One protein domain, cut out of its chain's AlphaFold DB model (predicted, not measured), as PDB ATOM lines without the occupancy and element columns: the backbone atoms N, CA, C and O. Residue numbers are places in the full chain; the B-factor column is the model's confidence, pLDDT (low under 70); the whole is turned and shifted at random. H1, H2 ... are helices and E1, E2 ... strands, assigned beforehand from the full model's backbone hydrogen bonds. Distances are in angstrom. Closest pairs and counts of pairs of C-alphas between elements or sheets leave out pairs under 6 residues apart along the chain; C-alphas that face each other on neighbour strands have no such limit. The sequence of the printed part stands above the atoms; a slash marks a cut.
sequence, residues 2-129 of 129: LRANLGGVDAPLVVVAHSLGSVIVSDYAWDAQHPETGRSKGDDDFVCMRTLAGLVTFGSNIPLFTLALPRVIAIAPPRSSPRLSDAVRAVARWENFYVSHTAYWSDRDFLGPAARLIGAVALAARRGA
ATOM      1  N   LEU A   2     -10.082   0.515 204.750       70.81
ATOM      2  CA  LEU A   2     -10.681   1.747 205.311       70.81
ATOM      3  C   LEU A   2     -12.089   1.559 205.900       70.81
ATOM      4  O   LEU A   2     -12.298   1.886 207.062       70.81
ATOM      5  N   ARG A   3     -13.029   0.952 205.166       72.56
ATOM      6  CA  ARG A   3     -14.376   0.655 205.690       72.56
ATOM      7  C   ARG A   3     -14.363  -0.303 206.888       72.56
ATOM      8  O   ARG A   3     -15.150  -0.160 207.818       72.56
ATOM      9  N   ALA A   4     -13.426  -1.252 206.904       71.94
ATOM     10  CA  ALA A   4     -13.224  -2.152 208.042       71.94
ATOM     11  C   ALA A   4     -12.794  -1.385 209.307       71.94
ATOM     12  O   ALA A   4     -13.315  -1.653 210.384       71.94
ATOM     13  N   ASN A   5     -11.932  -0.370 209.165       76.81
ATOM     14  CA  ASN A   5     -11.545   0.514 210.272       76.81
ATOM     15  C   ASN A   5     -12.709   1.386 210.782       76.81
ATOM     16  O   ASN A   5     -12.633   1.923 211.881       76.81
ATOM     17  N   LEU A   6     -13.788   1.508 210.002       71.44
ATOM     18  CA  LEU A   6     -15.034   2.186 210.373       71.44
ATOM     19  C   LEU A   6     -16.096   1.216 210.926       71.44
ATOM     20  O   LEU A   6     -17.259   1.586 211.058       71.44
ATOM     21  N   GLY A   7     -15.732  -0.040 211.216       76.19
ATOM     22  CA  GLY A   7     -16.668  -1.052 211.717       76.19
ATOM     23  C   GLY A   7     -17.675  -1.546 210.672       76.19
ATOM     24  O   GLY A   7     -18.735  -2.039 211.036       76.19
ATOM     25  N   GLY A   8     -17.376  -1.398 209.376       71.25
ATOM     26  CA  GLY A   8     -18.261  -1.821 208.282       71.25
ATOM     27  C   GLY A   8     -19.363  -0.819 207.920       71.25
ATOM     28  O   GLY A   8     -20.093  -1.044 206.951       71.25
ATOM     29  N   VAL A   9     -19.459   0.298 208.645       75.75
ATOM     30  CA  VAL A   9     -20.494   1.322 208.453       75.75
ATOM     31  C   VAL A   9     -20.177   2.201 207.241       75.75
ATOM     32  O   VAL A   9     -19.032   2.615 207.044       75.75
ATOM     33  N   ASP A  10     -21.203   2.529 206.454       77.00
ATOM     34  CA  ASP A  10     -21.113   3.508 205.366       77.00
ATOM     35  C   ASP A  10     -21.139   4.933 205.939       77.00
ATOM     36  O   ASP A  10     -22.167   5.608 205.995       77.00
ATOM     37  N   ALA A  11     -19.982   5.382 206.429       88.50
ATOM     38  CA  ALA A  11     -19.825   6.714 207.001       88.50
ATOM     39  C   ALA A  11     -19.743   7.798 205.904       88.50
ATOM     40  O   ALA A  11     -19.076   7.591 204.881       88.50
ATOM     41  N   PRO A  12     -20.341   8.986 206.124       93.75
ATOM     42  CA  PRO A  12     -20.108  10.144 205.270       93.75
ATOM     43  C   PRO A  12     -18.621  10.508 205.212       93.75
ATOM     44  O   PRO A  12     -17.964  10.661 206.241       93.75
ATOM     45  N   LEU A  13     -18.100  10.677 204.000       93.88
ATOM     46  CA  LEU A  13     -16.711  11.022 203.737       93.88
ATOM     47  C   LEU A  13     -16.557  12.541 203.591       93.88
ATOM     48  O   LEU A  13     -17.236  13.175 202.781       93.88
ATOM     49  N   VAL A  14     -15.624  13.125 204.341       95.94
ATOM     50  CA  VAL A  14     -15.147  14.496 204.124       95.94
ATOM     51  C   VAL A  14     -13.674  14.436 203.750       95.94
ATOM     52  O   VAL A  14     -12.867  13.901 204.505       95.94
ATOM     53  N   VAL A  15     -13.325  14.993 202.594       95.88
ATOM     54  CA  VAL A  15     -11.942  15.080 202.120       95.88
ATOM     55  C   VAL A  15     -11.432  16.500 202.298       95.88
ATOM     56  O   VAL A  15     -12.085  17.456 201.887       95.88
ATOM     57  N   VAL A  16     -10.250  16.633 202.893       94.62
ATOM     58  CA  VAL A  16      -9.539  17.902 203.066       94.62
ATOM     59  C   VAL A  16      -8.243  17.815 202.267       94.62
ATOM     60  O   VAL A  16      -7.394  16.977 202.559       94.62
ATOM     61  N   ALA A  17      -8.108  18.635 201.227       94.12
ATOM     62  CA  ALA A  17      -7.065  18.506 200.217       94.12
ATOM     63  C   ALA A  17      -6.333  19.832 199.970       94.12
ATOM     64  O   ALA A  17      -6.954  20.863 199.719       94.12
ATOM     65  N   HIS A  18      -5.003  19.785 199.980       92.31
ATOM     66  CA  HIS A  18      -4.126  20.940 199.794       92.31
ATOM     67  C   HIS A  18      -3.296  20.812 198.519       92.31
ATOM     68  O   HIS A  18      -2.775  19.725 198.252       92.31
ATOM     69  N   SER A  19      -3.076  21.921 197.803       91.44
ATOM     70  CA  SER A  19      -2.131  21.968 196.678       91.44
ATOM     71  C   SER A  19      -2.422  20.856 195.660       91.44
ATOM     72  O   SER A  19      -3.576  20.663 195.278       91.44
ATOM     73  N   LEU A  20      -1.411  20.079 195.258       93.38
ATOM     74  CA  LEU A  20      -1.554  18.948 194.339       93.38
ATOM     75  C   LEU A  20      -2.600  17.919 194.799       93.38
ATOM     76  O   LEU A  20      -3.253  17.293 193.965       93.38
ATOM     77  N   GLY A  21      -2.809  17.774 196.110       94.94
ATOM     78  CA  GLY A  21      -3.834  16.889 196.656       94.94
ATOM     79  C   GLY A  21      -5.246  17.240 196.180       94.94
ATOM     80  O   GLY A  21      -6.074  16.341 196.051       94.94
ATOM     81  N   SER A  22      -5.526  18.514 195.873       94.31
ATOM     82  CA  SER A  22      -6.820  18.928 195.319       94.31
ATOM     83  C   SER A  22      -7.067  18.318 193.936       94.31
ATOM     84  O   SER A  22      -8.154  17.797 193.695       94.31
ATOM     85  N   VAL A  23      -6.062  18.322 193.053       94.19
ATOM     86  CA  VAL A  23      -6.158  17.697 191.720       94.19
ATOM     87  C   VAL A  23      -6.242  16.178 191.831       94.19
ATOM     88  O   VAL A  23      -7.138  15.593 191.240       94.19
ATOM     89  N   ILE A  24      -5.405  15.544 192.662       95.12
ATOM     90  CA  ILE A  24      -5.435  14.081 192.855       95.12
ATOM     91  C   ILE A  24      -6.832  13.603 193.276       95.12
ATOM     92  O   ILE A  24      -7.351  12.631 192.731       95.12
ATOM     93  N   VAL A  25      -7.451  14.287 194.243       95.00
ATOM     94  CA  VAL A  25      -8.806  13.954 194.708       95.00
ATOM     95  C   VAL A  25      -9.856  14.234 193.638       95.00
ATOM     96  O   VAL A  25     -10.791  13.447 193.506       95.00
ATOM     97  N   SER A  26      -9.713  15.323 192.879       93.94
ATOM     98  CA  SER A  26     -10.612  15.643 191.766       93.94
ATOM     99  C   SER A  26     -10.577  14.553 190.694       93.94
ATOM    100  O   SER A  26     -11.631  14.057 190.310       93.94
ATOM    101  N   ASP A  27      -9.388  14.126 190.267       92.19
ATOM    102  CA  ASP A  27      -9.218  13.072 189.262       92.19
ATOM    103  C   ASP A  27      -9.749  11.730 189.775       92.19
ATOM    104  O   ASP A  27     -10.470  11.021 189.076       92.19
ATOM    105  N   TYR A  28      -9.469  11.402 191.038       92.12
ATOM    106  CA  TYR A  28      -9.988  10.186 191.656       92.12
ATOM    107  C   TYR A  28     -11.523  10.180 191.727       92.12
ATOM    108  O   TYR A  28     -12.163   9.179 191.405       92.12
ATOM    109  N   ALA A  29     -12.131  11.299 192.133       92.25
ATOM    110  CA  ALA A  29     -13.582  11.442 192.178       92.25
ATOM    111  C   ALA A  29     -14.199  11.406 190.773       92.25
ATOM    112  O   ALA A  29     -15.256  10.804 190.594       92.25
ATOM    113  N   TRP A  30     -13.533  12.004 189.781       91.69
ATOM    114  CA  TRP A  30     -13.937  11.939 188.380       91.69
ATOM    115  C   TRP A  30     -13.996  10.495 187.891       91.69
ATOM    116  O   TRP A  30     -15.040  10.058 187.411       91.69
ATOM    117  N   ASP A  31     -12.920   9.735 188.082       90.19
ATOM    118  CA  ASP A  31     -12.849   8.333 187.673       90.19
ATOM    119  C   ASP A  31     -13.909   7.465 188.368       90.19
ATOM    120  O   ASP A  31     -14.471   6.545 187.773       90.19
ATOM    121  N   ALA A  32     -14.215   7.759 189.635       88.69
ATOM    122  CA  ALA A  32     -15.257   7.056 190.378       88.69
ATOM    123  C   ALA A  32     -16.675   7.349 189.850       88.69
ATOM    124  O   ALA A  32     -17.558   6.495 189.952       88.69
ATOM    125  N   GLN A  33     -16.895   8.539 189.285       88.56
ATOM    126  CA  GLN A  33     -18.171   8.975 188.707       88.56
ATOM    127  C   GLN A  33     -18.367   8.524 187.253       88.56
ATOM    128  O   GLN A  33     -19.508   8.460 186.798       88.56
ATOM    129  N   HIS A  34     -17.279   8.193 186.553       87.25
ATOM    130  CA  HIS A  34     -17.257   7.882 185.122       87.25
ATOM    131  C   HIS A  34     -16.749   6.459 184.901       87.25
ATOM    132  O   HIS A  34     -15.593   6.243 184.535       87.25
ATOM    133  N   PRO A  35     -17.576   5.439 185.176       75.31
ATOM    134  CA  PRO A  35     -17.116   4.069 185.219       75.31
ATOM    135  C   PRO A  35     -16.545   3.500 183.922       75.31
ATOM    136  O   PRO A  35     -15.752   2.556 183.956       75.31
ATOM    137  N   GLU A  36     -16.906   4.099 182.801       80.00
ATOM    138  CA  GLU A  36     -16.340   3.871 181.484       80.00
ATOM    139  C   GLU A  36     -14.830   4.157 181.394       80.00
ATOM    140  O   GLU A  36     -14.176   3.598 180.516       80.00
ATOM    141  N   THR A  37     -14.244   4.943 182.310       72.31
ATOM    142  CA  THR A  37     -12.791   5.214 182.343       72.31
ATOM    143  C   THR A  37     -11.970   4.061 182.933       72.31
ATOM    144  O   THR A  37     -10.741   4.095 182.915       72.31
ATOM    145  N   GLY A  38     -12.629   3.004 183.429       63.72
ATOM    146  CA  GLY A  38     -11.990   1.750 183.841       63.72
ATOM    147  C   GLY A  38     -11.555   1.661 185.309       63.72
ATOM    148  O   GLY A  38     -11.093   0.598 185.722       63.72
ATOM    149  N   ARG A  39     -11.725   2.716 186.125       62.16
ATOM    150  CA  ARG A  39     -11.268   2.756 187.538       62.16
ATOM    151  C   ARG A  39     -12.352   2.504 188.595       62.16
ATOM    152  O   ARG A  39     -12.047   2.219 189.748       62.16
ATOM    153  N   SER A  40     -13.615   2.601 188.212       55.09
ATOM    154  CA  SER A  40     -14.801   2.679 189.083       55.09
ATOM    155  C   SER A  40     -15.388   1.351 189.584       55.09
ATOM    156  O   SER A  40     -16.419   1.358 190.263       55.09
ATOM    157  N   LYS A  41     -14.808   0.199 189.233       59.75
ATOM    158  CA  LYS A  41     -15.391  -1.122 189.541       59.75
ATOM    159  C   LYS A  41     -15.070  -1.580 190.968       59.75
ATOM    160  O   LYS A  41     -14.554  -2.673 191.169       59.75
ATOM    161  N   GLY A  42     -15.332  -0.723 191.950       69.19
ATOM    162  CA  GLY A  42     -15.286  -1.089 193.361       69.19
ATOM    163  C   GLY A  42     -16.690  -1.289 193.933       69.19
ATOM    164  O   GLY A  42     -17.616  -0.522 193.643       69.19
ATOM    165  N   ASP A  43     -16.825  -2.304 194.785       76.75
ATOM    166  CA  ASP A  43     -18.059  -2.591 195.533       76.75
ATOM    167  C   ASP A  43     -18.168  -1.767 196.832       76.75
ATOM    168  O   ASP A  43     -19.206  -1.756 197.489       76.75
ATOM    169  N   ASP A  44     -17.103  -1.056 197.213       84.69
ATOM    170  CA  ASP A  44     -17.036  -0.264 198.442       84.69
ATOM    171  C   ASP A  44     -17.431   1.200 198.171       84.69
ATOM    172  O   ASP A  44     -16.676   1.962 197.563       84.69
ATOM    173  N   ASP A  45     -18.620   1.593 198.640       87.50
ATOM    174  CA  ASP A  45     -19.179   2.942 198.479       87.50
ATOM    175  C   ASP A  45     -18.283   4.041 199.077       87.50
ATOM    176  O   ASP A  45     -18.240   5.153 198.543       87.50
ATOM    177  N   PHE A  46     -17.544   3.740 200.149       87.44
ATOM    178  CA  PHE A  46     -16.626   4.685 200.778       87.44
ATOM    179  C   PHE A  46     -15.393   4.915 199.899       87.44
ATOM    180  O   PHE A  46     -15.008   6.056 199.646       87.44
ATOM    181  N   VAL A  47     -14.796   3.835 199.384       85.25
ATOM    182  CA  VAL A  47     -13.631   3.909 198.485       85.25
ATOM    183  C   VAL A  47     -14.016   4.533 197.146       85.25
ATOM    184  O   VAL A  47     -13.283   5.361 196.624       85.25
ATOM    185  N   CYS A  48     -15.194   4.216 196.612       87.75
ATOM    186  CA  CYS A  48     -15.684   4.765 195.347       87.75
ATOM    187  C   CYS A  48     -16.275   6.180 195.466       87.75
ATOM    188  O   CYS A  48     -17.035   6.590 194.592       87.75
ATOM    189  N   MET A  49     -15.974   6.927 196.535       90.50
ATOM    190  CA  MET A  49     -16.434   8.310 196.744       90.50
ATOM    191  C   MET A  49     -17.965   8.473 196.734       90.50
ATOM    192  O   MET A  49     -18.473   9.593 196.664       90.50
ATOM    193  N   ARG A  50     -18.732   7.378 196.844       90.31
ATOM    194  CA  ARG A  50     -20.198   7.428 196.857       90.31
ATOM    195  C   ARG A  50     -20.707   7.950 198.195       90.31
ATOM    196  O   ARG A  50     -21.802   8.487 198.238       90.31
ATOM    197  N   THR A  51     -19.931   7.905 199.271       93.06
ATOM    198  CA  THR A  51     -20.296   8.568 200.536       93.06
ATOM    199  C   THR A  51     -19.715   9.980 200.686       93.06
ATOM    200  O   THR A  51     -19.809  10.553 201.771       93.06
ATOM    201  N   LEU A  52     -19.133  10.578 199.632       94.62
ATOM    202  CA  LEU A  52     -18.555  11.929 199.688       94.62
ATOM    203  C   LEU A  52     -19.616  12.979 200.048       94.62
ATOM    204  O   LEU A  52     -20.463  13.332 199.236       94.62
ATOM    205  N   ALA A  53     -19.526  13.515 201.261       96.31
ATOM    206  CA  ALA A  53     -20.392  14.562 201.791       96.31
ATOM    207  C   ALA A  53     -19.690  15.927 201.860       96.31
ATOM    208  O   ALA A  53     -20.349  16.964 201.838       96.31
ATOM    209  N   GLY A  54     -18.358  15.959 201.910       96.25
ATOM    210  CA  GLY A  54     -17.604  17.208 201.962       96.25
ATOM    211  C   GLY A  54     -16.317  17.148 201.157       96.25
ATOM    212  O   GLY A  54     -15.568  16.180 201.261       96.25
ATOM    213  N   LEU A  55     -16.040  18.203 200.400       95.75
ATOM    214  CA  LEU A  55     -14.731  18.437 199.800       95.75
ATOM    215  C   LEU A  55     -14.244  19.812 200.245       95.75
ATOM    216  O   LEU A  55     -14.908  20.814 200.012       95.75
ATOM    217  N   VAL A  56     -13.107  19.861 200.918       94.19
ATOM    218  CA  VAL A  56     -12.451  21.098 201.325       94.19
ATOM    219  C   VAL A  56     -11.143  21.183 200.575       94.19
ATOM    220  O   VAL A  56     -10.267  20.346 200.778       94.19
ATOM    221  N   THR A  57     -10.994  22.190 199.726       92.31
ATOM    222  CA  THR A  57      -9.744  22.446 199.013       92.31
ATOM    223  C   THR A  57      -9.125  23.754 199.474       92.31
ATOM    224  O   THR A  57      -9.834  24.709 199.778       92.31
ATOM    225  N   PHE A  58      -7.800  23.813 199.550       90.06
ATOM    226  CA  PHE A  58      -7.084  25.039 199.893       90.06
ATOM    227  C   PHE A  58      -5.723  25.076 199.211       90.06
ATOM    228  O   PHE A  58      -5.099  24.034 198.997       90.06
ATOM    229  N   GLY A  59      -5.301  26.266 198.778       86.88
ATOM    230  CA  GLY A  59      -4.140  26.385 197.889       86.88
ATOM    231  C   GLY A  59      -4.289  25.528 196.621       86.88
ATOM    232  O   GLY A  59      -3.331  24.906 196.177       86.88
ATOM    233  N   SER A  60      -5.519  25.395 196.111       89.88
ATOM    234  CA  SER A  60      -5.854  24.456 195.037       89.88
ATOM    235  C   SER A  60      -5.308  24.927 193.696       89.88
ATOM    236  O   SER A  60      -5.579  26.043 193.252       89.88
ATOM    237  N   ASN A  61      -4.596  24.036 193.014       90.94
ATOM    238  CA  ASN A  61      -4.075  24.252 191.670       90.94
ATOM    239  C   ASN A  61      -5.083  23.894 190.562       90.94
ATOM    240  O   ASN A  61      -4.786  24.157 189.400       90.94
ATOM    241  N   ILE A  62      -6.279  23.369 190.875       91.12
ATOM    242  CA  ILE A  62      -7.294  22.993 189.869       91.12
ATOM    243  C   ILE A  62      -7.533  24.108 188.831       91.12
ATOM    244  O   ILE A  62      -7.447  23.806 187.640       91.12
ATOM    245  N   PRO A  63      -7.738  25.393 189.208       89.25
ATOM    246  CA  PRO A  63      -7.959  26.452 188.221       89.25
ATOM    247  C   PRO A  63      -6.815  26.590 187.209       89.25
ATOM    248  O   PRO A  63      -7.072  26.760 186.020       89.25
ATOM    249  N   LEU A  64      -5.560  26.449 187.652       89.19
ATOM    250  CA  LEU A  64      -4.388  26.504 186.775       89.19
ATOM    251  C   LEU A  64      -4.390  25.348 185.767       89.19
ATOM    252  O   LEU A  64      -4.163  25.571 184.582       89.19
ATOM    253  N   PHE A  65      -4.688  24.128 186.219       89.31
ATOM    254  CA  PHE A  65      -4.729  22.947 185.348       89.31
ATOM    255  C   PHE A  65      -5.895  23.004 184.354       89.31
ATOM    256  O   PHE A  65      -5.755  22.558 183.217       89.31
ATOM    257  N   THR A  66      -7.020  23.618 184.734       90.75
ATOM    258  CA  THR A  66      -8.166  23.767 183.825       90.75
ATOM    259  C   THR A  66      -7.902  24.706 182.646       90.75
ATOM    260  O   THR A  66      -8.580  24.573 181.631       90.75
ATOM    261  N   LEU A  67      -6.898  25.595 182.719       91.81
ATOM    262  CA  LEU A  67      -6.533  26.484 181.604       91.81
ATOM    263  C   LEU A  67      -6.014  25.727 180.375       91.81
ATOM    264  O   LEU A  67      -6.114  26.230 179.260       91.81
ATOM    265  N   ALA A  68      -5.457  24.529 180.571       89.94
ATOM    266  CA  ALA A  68      -4.958  23.690 179.486       89.94
ATOM    267  C   ALA A  68      -6.055  22.823 178.841       89.94
ATOM    268  O   ALA A  68      -5.784  22.113 177.872       89.94
ATOM    269  N   LEU A  69      -7.283  22.845 179.373       89.44
ATOM    270  CA  LEU A  69      -8.369  21.998 178.891       89.44
ATOM    271  C   LEU A  69      -9.204  22.723 177.826       89.44
ATOM    272  O   LEU A  69      -9.639  23.852 178.054       89.44
ATOM    273  N   PRO A  70      -9.535  22.063 176.700       92.75
ATOM    274  CA  PRO A  70     -10.417  22.642 175.682       92.75
ATOM    275  C   PRO A  70     -11.857  22.815 176.191       92.75
ATOM    276  O   PRO A  70     -12.614  23.634 175.677       92.75
ATOM    277  N   ARG A  71     -12.246  22.032 177.201       93.62
ATOM    278  CA  ARG A  71     -13.530  22.124 177.891       93.62
ATOM    279  C   ARG A  71     -13.334  21.763 179.356       93.62
ATOM    280  O   ARG A  71     -12.810  20.696 179.663       93.62
ATOM    281  N   VAL A  72     -13.814  22.625 180.245       92.69
ATOM    282  CA  VAL A  72     -13.789  22.384 181.690       92.69
ATOM    283  C   VAL A  72     -15.087  21.698 182.106       92.69
ATOM    284  O   VAL A  72     -16.173  22.238 181.894       92.69
ATOM    285  N   ILE A  73     -14.977  20.508 182.694       91.25
ATOM    286  CA  ILE A  73     -16.098  19.770 183.283       91.25
ATOM    287  C   ILE A  73     -15.735  19.481 184.736       91.25
ATOM    288  O   ILE A  73     -14.670  18.939 185.015       91.25
ATOM    289  N   ALA A  74     -16.600  19.884 185.662       92.38
ATOM    290  CA  ALA A  74     -16.399  19.627 187.080       92.38
ATOM    291  C   ALA A  74     -16.881  18.220 187.455       92.38
ATOM    292  O   ALA A  74     -17.839  17.712 186.868       92.38
ATOM    293  N   ILE A  75     -16.273  17.636 188.490       93.31
ATOM    294  CA  ILE A  75     -16.857  16.491 189.193       93.31
ATOM    295  C   ILE A  75     -18.244  16.849 189.738       93.31
ATOM    296  O   ILE A  75     -18.530  18.005 190.069       93.31
ATOM    297  N   ALA A  76     -19.105  15.845 189.878       93.06
ATOM    298  CA  ALA A  76     -20.395  16.018 190.518       93.06
ATOM    299  C   ALA A  76     -20.203  16.502 191.972       93.06
ATOM    300  O   ALA A  76     -19.317  16.004 192.678       93.06
ATOM    301  N   PRO A  77     -20.996  17.488 192.432       92.69
ATOM    302  CA  PRO A  77     -20.833  18.054 193.765       92.69
ATOM    303  C   PRO A  77     -21.174  17.008 194.836       92.69
ATOM    304  O   PRO A  77     -22.084  16.221 194.606       92.69
ATOM    305  N   PRO A  78     -20.580  17.045 196.045       90.44
ATOM    306  CA  PRO A  78     -20.816  16.031 197.087       90.44
ATOM    307  C   PRO A  78     -22.300  15.684 197.326       90.44
ATOM    308  O   PRO A  78     -22.688  14.521 197.415       90.44
ATOM    309  N   ARG A  79     -23.178  16.696 197.308       89.19
ATOM    310  CA  ARG A  79     -24.636  16.540 197.466       89.19
ATOM    311  C   ARG A  79     -25.335  15.684 196.398       89.19
ATOM    312  O   ARG A  79     -26.514  15.384 196.569       89.19
ATOM    313  N   SER A  80     -24.685  15.346 195.283       89.00
ATOM    314  CA  SER A  80     -25.303  14.592 194.186       89.00
ATOM    315  C   SER A  80     -25.360  13.090 194.443       89.00
ATOM    316  O   SER A  80     -26.102  12.398 193.753       89.00
ATOM    317  N   SER A  81     -24.605  12.560 195.411       86.81
ATOM    318  CA  SER A  81     -24.572  11.113 195.616       86.81
ATOM    319  C   SER A  81     -25.898  10.580 196.174       86.81
ATOM    320  O   SER A  81     -26.357  11.067 197.211       86.81
ATOM    321  N   PRO A  82     -26.506   9.539 195.581       84.06
ATOM    322  CA  PRO A  82     -27.721   8.925 196.112       84.06
ATOM    323  C   PRO A  82     -27.492   8.175 197.435       84.06
ATOM    324  O   PRO A  82     -28.458   7.875 198.124       84.06
ATOM    325  N   ARG A  83     -26.238   7.896 197.823       90.00
ATOM    326  CA  ARG A  83     -25.914   7.164 199.063       90.00
ATOM    327  C   ARG A  83     -25.943   8.027 200.326       90.00
ATOM    328  O   ARG A  83     -25.846   7.494 201.424       90.00
ATOM    329  N   LEU A  84     -26.065   9.349 200.193       92.19
ATOM    330  CA  LEU A  84     -26.206  10.246 201.339       92.19
ATOM    331  C   LEU A  84     -27.657  10.277 201.829       92.19
ATOM    332  O   LEU A  84     -28.575  10.461 201.025       92.19
ATOM    333  N   SER A  85     -27.855  10.191 203.146       92.75
ATOM    334  CA  SER A  85     -29.151  10.491 203.764       92.75
ATOM    335  C   SER A  85     -29.542  11.952 203.533       92.75
ATOM    336  O   SER A  85     -28.675  12.811 203.344       92.75
ATOM    337  N   ASP A  86     -30.837  12.263 203.586       94.00
ATOM    338  CA  ASP A  86     -31.337  13.625 203.342       94.00
ATOM    339  C   ASP A  86     -30.728  14.654 204.301       94.00
ATOM    340  O   ASP A  86     -30.346  15.751 203.888       94.00
ATOM    341  N   ALA A  87     -30.539  14.270 205.568       94.25
ATOM    342  CA  ALA A  87     -29.893  15.111 206.570       94.25
ATOM    343  C   ALA A  87     -28.443  15.453 206.187       94.25
ATOM    344  O   ALA A  87     -28.031  16.609 206.289       94.25
ATOM    345  N   VAL A  88     -27.662  14.464 205.734       95.56
ATOM    346  CA  VAL A  88     -26.264  14.674 205.323       95.56
ATOM    347  C   VAL A  88     -26.202  15.450 204.008       95.56
ATOM    348  O   VAL A  88     -25.406  16.377 203.874       95.56
ATOM    349  N   ARG A  89     -27.083  15.132 203.056       94.88
ATOM    350  CA  ARG A  89     -27.196  15.821 201.766       94.88
ATOM    351  C   ARG A  89     -27.470  17.316 201.935       94.88
ATOM    352  O   ARG A  89     -26.885  18.112 201.207       94.88
ATOM    353  N   ALA A  90     -28.300  17.696 202.909       94.88
ATOM    354  CA  ALA A  90     -28.642  19.091 203.195       94.88
ATOM    355  C   ALA A  90     -27.437  19.952 203.615       94.88
ATOM    356  O   ALA A  90     -27.451  21.167 203.420       94.88
ATOM    357  N   VAL A  91     -26.388  19.344 204.179       95.75
ATOM    358  CA  VAL A  91     -25.169  20.049 204.615       95.75
ATOM    359  C   VAL A  91     -23.959  19.785 203.712       95.75
ATOM    360  O   VAL A  91     -22.912  20.416 203.898       95.75
ATOM    361  N   ALA A  92     -24.097  18.873 202.744       96.38
ATOM    362  CA  ALA A  92     -23.026  18.417 201.873       96.38
ATOM    363  C   ALA A  92     -22.619  19.480 200.843       96.38
ATOM    364  O   ALA A  92     -23.455  20.030 200.121       96.38
ATOM    365  N   ARG A  93     -21.317  19.764 200.745       95.31
ATOM    366  CA  ARG A  93     -20.796  20.856 199.907       95.31
ATOM    367  C   ARG A  93     -19.307  20.725 199.609       95.31
ATOM    368  O   ARG A  93     -18.579  20.018 200.303       95.31
ATOM    369  N   TRP A  94     -18.880  21.433 198.568       94.38
ATOM    370  CA  TRP A  94     -17.476  21.671 198.260       94.38
ATOM    371  C   TRP A  94     -17.133  23.120 198.622       94.38
ATOM    372  O   TRP A  94     -17.772  24.036 198.115       94.38
ATOM    373  N   GLU A  95     -16.149  23.305 199.498       91.38
ATOM    374  CA  GLU A  95     -15.587  24.597 199.897       91.38
ATOM    375  C   GLU A  95     -14.154  24.737 199.368       91.38
ATOM    376  O   GLU A  95     -13.351  23.812 199.511       91.38
ATOM    377  N   ASN A  96     -13.812  25.891 198.789       88.06
ATOM    378  CA  ASN A  96     -12.458  26.169 198.313       88.06
ATOM    379  C   ASN A  96     -11.892  27.468 198.907       88.06
ATOM    380  O   ASN A  96     -12.493  28.530 198.769       88.06
ATOM    381  N   PHE A  97     -10.702  27.384 199.501       86.19
ATOM    382  CA  PHE A  97     -10.005  28.483 200.168       86.19
ATOM    383  C   PHE A  97      -8.732  28.855 199.385       86.19
ATOM    384  O   PHE A  97      -7.686  28.209 199.486       86.19
ATOM    385  N   TYR A  98      -8.829  29.889 198.546       68.31
ATOM    386  CA  TYR A  98      -7.811  30.223 197.535       68.31
ATOM    387  C   TYR A  98      -6.521  30.855 198.092       68.31
ATOM    388  O   TYR A  98      -5.472  30.737 197.466       68.31
ATOM    389  N   VAL A  99      -6.576  31.535 199.242       62.53
ATOM    390  CA  VAL A  99      -5.511  32.459 199.701       62.53
ATOM    391  C   VAL A  99      -4.480  31.790 200.634       62.53
ATOM    392  O   VAL A  99      -3.485  32.393 201.027       62.53
ATOM    393  N   SER A 100      -4.650  30.506 200.961       58.72
ATOM    394  CA  SER A 100      -3.884  29.806 202.007       58.72
ATOM    395  C   SER A 100      -2.484  29.303 201.587       58.72
ATOM    396  O   SER A 100      -2.086  28.213 201.990       58.72
ATOM    397  N   HIS A 101      -1.718  30.048 200.776       55.06
ATOM    398  CA  HIS A 101      -0.347  29.656 200.375       55.06
ATOM    399  C   HIS A 101       0.782  30.281 201.213       55.06
ATOM    400  O   HIS A 101       1.924  29.837 201.132       55.06
ATOM    401  N   THR A 102       0.479  31.260 202.066       54.22
ATOM    402  CA  THR A 102       1.389  31.832 203.082       54.22
ATOM    403  C   THR A 102       0.583  32.172 204.348       54.22
ATOM    404  O   THR A 102      -0.618  31.943 204.320       54.22
ATOM    405  N   ALA A 103       1.232  32.624 205.438       49.56
ATOM    406  CA  ALA A 103       0.819  32.893 206.846       49.56
ATOM    407  C   ALA A 103      -0.662  33.185 207.264       49.56
ATOM    408  O   ALA A 103      -0.936  33.333 208.451       49.56
ATOM    409  N   TYR A 104      -1.636  33.193 206.362       53.38
ATOM    410  CA  TYR A 104      -3.082  33.391 206.527       53.38
ATOM    411  C   TYR A 104      -3.846  32.177 207.095       53.38
ATOM    412  O   TYR A 104      -5.012  31.960 206.792       53.38
ATOM    413  N   TRP A 105      -3.204  31.351 207.923       55.59
ATOM    414  CA  TRP A 105      -3.807  30.129 208.487       55.59
ATOM    415  C   TRP A 105      -4.689  30.406 209.712       55.59
ATOM    416  O   TRP A 105      -5.281  29.479 210.264       55.59
ATOM    417  N   SER A 106      -4.755  31.665 210.163       57.28
ATOM    418  CA  SER A 106      -5.531  32.053 211.341       57.28
ATOM    419  C   SER A 106      -7.018  31.718 211.169       57.28
ATOM    420  O   SER A 106      -7.545  31.764 210.058       57.28
ATOM    421  N   ASP A 107      -7.683  31.379 212.279       54.91
ATOM    422  CA  ASP A 107      -8.985  30.689 212.389       54.91
ATOM    423  C   ASP A 107     -10.129  31.144 211.464       54.91
ATOM    424  O   ASP A 107     -11.105  30.410 211.276       54.91
ATOM    425  N   ARG A 108     -10.043  32.344 210.886       56.22
ATOM    426  CA  ARG A 108     -11.088  32.927 210.042       56.22
ATOM    427  C   ARG A 108     -11.026  32.503 208.576       56.22
ATOM    428  O   ARG A 108     -12.084  32.475 207.951       56.22
ATOM    429  N   ASP A 109      -9.867  32.083 208.070       71.12
ATOM    430  CA  ASP A 109      -9.682  31.900 206.622       71.12
ATOM    431  C   ASP A 109      -9.749  30.435 206.160       71.12
ATOM    432  O   ASP A 109      -9.968  30.177 204.979       71.12
ATOM    433  N   PHE A 110      -9.618  29.460 207.070       80.44
ATOM    434  CA  PHE A 110      -9.694  28.030 206.724       80.44
ATOM    435  C   PHE A 110     -10.220  27.142 207.860       80.44
ATOM    436  O   PHE A 110     -11.222  26.444 207.681       80.44
ATOM    437  N   LEU A 111      -9.579  27.178 209.038       81.94
ATOM    438  CA  LEU A 111      -9.843  26.219 210.121       81.94
ATOM    439  C   LEU A 111     -11.291  26.276 210.620       81.94
ATOM    440  O   LEU A 111     -11.955  25.242 210.685       81.94
ATOM    441  N   GLY A 112     -11.816  27.470 210.913       85.31
ATOM    442  CA  GLY A 112     -13.201  27.647 211.348       85.31
ATOM    443  C   GLY A 112     -14.221  27.138 210.318       85.31
ATOM    444  O   GLY A 112     -15.063  26.302 210.658       85.31
ATOM    445  N   PRO A 113     -14.174  27.603 209.055       87.25
ATOM    446  CA  PRO A 113     -15.017  27.079 207.982       87.25
ATOM    447  C   PRO A 113     -14.941  25.552 207.791       87.25
ATOM    448  O   PRO A 113     -15.988  24.901 207.717       87.25
ATOM    449  N   ALA A 114     -13.736  24.974 207.767       88.94
ATOM    450  CA  ALA A 114     -13.540  23.533 207.606       88.94
ATOM    451  C   ALA A 114     -14.118  22.746 208.795       88.94
ATOM    452  O   ALA A 114     -14.876  21.792 208.598       88.94
ATOM    453  N   ALA A 115     -13.854  23.190 210.029       91.06
ATOM    454  CA  ALA A 115     -14.402  22.580 211.240       91.06
ATOM    455  C   ALA A 115     -15.936  22.639 211.269       91.06
ATOM    456  O   ALA A 115     -16.584  21.658 211.637       91.06
ATOM    457  N   ARG A 116     -16.543  23.748 210.818       92.81
ATOM    458  CA  ARG A 116     -18.005  23.864 210.690       92.81
ATOM    459  C   ARG A 116     -18.584  22.859 209.697       92.81
ATOM    460  O   ARG A 116     -19.643  22.301 209.968       92.81
ATOM    461  N   LEU A 117     -17.931  22.622 208.554       94.06
ATOM    462  CA  LEU A 117     -18.360  21.582 207.608       94.06
ATOM    463  C   LEU A 117     -18.290  20.194 208.239       94.06
ATOM    464  O   LEU A 117     -19.295  19.487 208.243       94.06
ATOM    465  N   ILE A 118     -17.137  19.836 208.806       94.56
ATOM    466  CA  ILE A 118     -16.927  18.525 209.428       94.56
ATOM    467  C   ILE A 118     -17.952  18.299 210.548       94.56
ATOM    468  O   ILE A 118     -18.619  17.267 210.577       94.56
ATOM    469  N   GLY A 119     -18.144  19.290 211.423       95.31
ATOM    470  CA  GLY A 119     -19.118  19.232 212.513       95.31
ATOM    471  C   GLY A 119     -20.564  19.117 212.026       95.31
ATOM    472  O   GLY A 119     -21.325  18.317 212.566       95.31
ATOM    473  N   ALA A 120     -20.945  19.860 210.981       96.06
ATOM    474  CA  ALA A 120     -22.283  19.776 210.400       96.06
ATOM    475  C   ALA A 120     -22.561  18.388 209.803       96.06
ATOM    476  O   ALA A 120     -23.617  17.817 210.068       96.06
ATOM    477  N   VAL A 121     -21.606  17.824 209.053       95.94
ATOM    478  CA  VAL A 121     -21.720  16.469 208.489       95.94
ATOM    479  C   VAL A 121     -21.799  15.428 209.603       95.94
ATOM    480  O   VAL A 121     -22.679  14.572 209.566       95.94
ATOM    481  N   ALA A 122     -20.951  15.526 210.630       94.38
ATOM    482  CA  ALA A 122     -20.970  14.605 211.765       94.38
ATOM    483  C   ALA A 122     -22.300  14.653 212.541       94.38
ATOM    484  O   ALA A 122     -22.840  13.614 212.922       94.38
ATOM    485  N   LEU A 123     -22.857  15.849 212.756       94.81
ATOM    486  CA  LEU A 123     -24.147  16.016 213.426       94.81
ATOM    487  C   LEU A 123     -25.302  15.478 212.572       94.81
ATOM    488  O   LEU A 123     -26.196  14.821 213.100       94.81
ATOM    489  N   ALA A 124     -25.281  15.734 211.263       93.81
ATOM    490  CA  ALA A 124     -26.278  15.224 210.331       93.81
ATOM    491  C   ALA A 124     -26.249  13.690 210.244       93.81
ATOM    492  O   ALA A 124     -27.303  13.059 210.282       93.81
ATOM    493  N   ALA A 125     -25.054  13.093 210.217       91.38
ATOM    494  CA  ALA A 125     -24.868  11.645 210.213       91.38
ATOM    495  C   ALA A 125     -25.484  10.982 211.454       91.38
ATOM    496  O   ALA A 125     -26.129   9.950 211.342       91.38
ATOM    497  N   ARG A 126     -25.347  11.612 212.628       88.94
ATOM    498  CA  ARG A 126     -25.935  11.131 213.890       88.94
ATOM    499  C   ARG A 126     -27.459  11.250 213.961       88.94
ATOM    500  O   ARG A 126     -28.067  10.562 214.766       88.94
ATOM    501  N   ARG A 127     -28.062  12.164 213.196       79.19
ATOM    502  CA  ARG A 127     -29.518  12.412 213.190       79.19
ATOM    503  C   ARG A 127     -30.276  11.553 212.180       79.19
ATOM    504  O   ARG A 127     -31.485  11.433 212.305       79.19
ATOM    505  N   GLY A 128     -29.581  11.047 211.162       63.44
ATOM    506  CA  GLY A 128     -30.150  10.194 210.117       63.44
ATOM    507  C   GLY A 128     -29.750   8.719 210.216       63.44
ATOM    508  O   GLY A 128     -29.982   8.004 209.247       63.44
ATOM    509  N   ALA A 129     -29.107   8.310 211.316       55.09
ATOM    510  CA  ALA A 129     -28.774   6.921 211.640       55.09
ATOM    511  C   ALA A 129     -29.842   6.296 212.546       55.09
ATOM    512  O   ALA A 129     -30.445   7.058 213.338       55.09
TER     513      ALA A 129
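AT A GLANCE: This is residues 2 to 129 of the 129 residues of an uncharacterized protein of Gemmatirosa kalamazoonesis (UniProt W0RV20). A small sheet of three parallel strands is held between two long helices, H2 over one face and H5 over the other, with the short H4 side by side with H5. The short H1 lies away from this core, H3 comes near H2, and three long unnamed stretches link the parts. The printed part has 128 residues, with H1, E1, H2, E2, H3, H4, E3 and H5 along the chain; the sheet's order is E1, E2, E3. The class is mixed, helices and strands, in three layers, helices on both faces of a sheet. The whole is compact, with a radius of gyration of the C-alphas of 15.2 A and spans of 39 by 39 by 25 A.

HOW THE PARTS SIT: H1, residues 2 to 5, is not on the sheet. E1, residues 13 to 18, is an edge strand, parallel to the inner strand E2, residues 52 to 58, at 13 degrees; N 17 and O 56 are 2.8 A apart, within hydrogen-bond range. H2, residues 20 to 33, is on the sheet at a height of 9.8 A, only just over E1 alone, since 2 of its C-alphas fall on E2; it runs along the strands, 8 degrees from E1 on the local plane. E1, H2 and E2 form a strand-helix-strand unit, two parallel neighbour strands with a helix between, and its crossover is right-handed. H3, residues 62 to 66, is close to H2 but not clearly touching, the closest C-alphas being those of Val 23 and Ile 62, 5.7 A apart. H4, residues 86 to 91, is on the sheet, its closest C-alpha pair with E2 being Val 88 and Ala 53, 6.9 A. E3, residues 93 to 97, is the other edge strand, parallel to E2 at 8 degrees, with N 95 and O 55 2.8 A apart; E2, H3, H4 and E3 form a second such unit. H5, residues 111 to 127, lies on the opposite face from H2, at a height of 9.6 A, only just over E2 alone, since 2 of its C-alphas fall on E1; it runs along the strands, 3 degrees from E2 on the local plane. H4 and H5 touch at Val 88 and Ala 124, whose C-alphas are 5.0 A apart, and run opposite ways at a shallow tilt of 8 degrees. Every O i to N i+4 pair is within hydrogen-bond range in H2, H3 and H5, 1 of 2 is in H4, and H1 is too short for such a pair.

IN THESE COORDINATES: H1 begins at C-alpha 2, (-10.681, 1.747, 205.311). From first to last C-alpha, E1 measures 16.5 A, H2 20.2 A, E2 17.4 A, E3 13.2 A and H5 24.2 A. E2 begins at C-alpha 52, (-18.555, 11.929, 199.688), and H5 ends at C-alpha 127, (-29.518, 12.412, 213.190).

THE WHOLE: The two C-alphas farthest apart, those of Gly 7 and Pro 70, are 43.6 A apart. The printed part has no cut. The links H2 to E2, H3 to H4 and E3 to H5 are long. The mean pLDDT of the printed part is 85.0; residues 38 to 42, 98 to 108 and 128 to 129 are under 70.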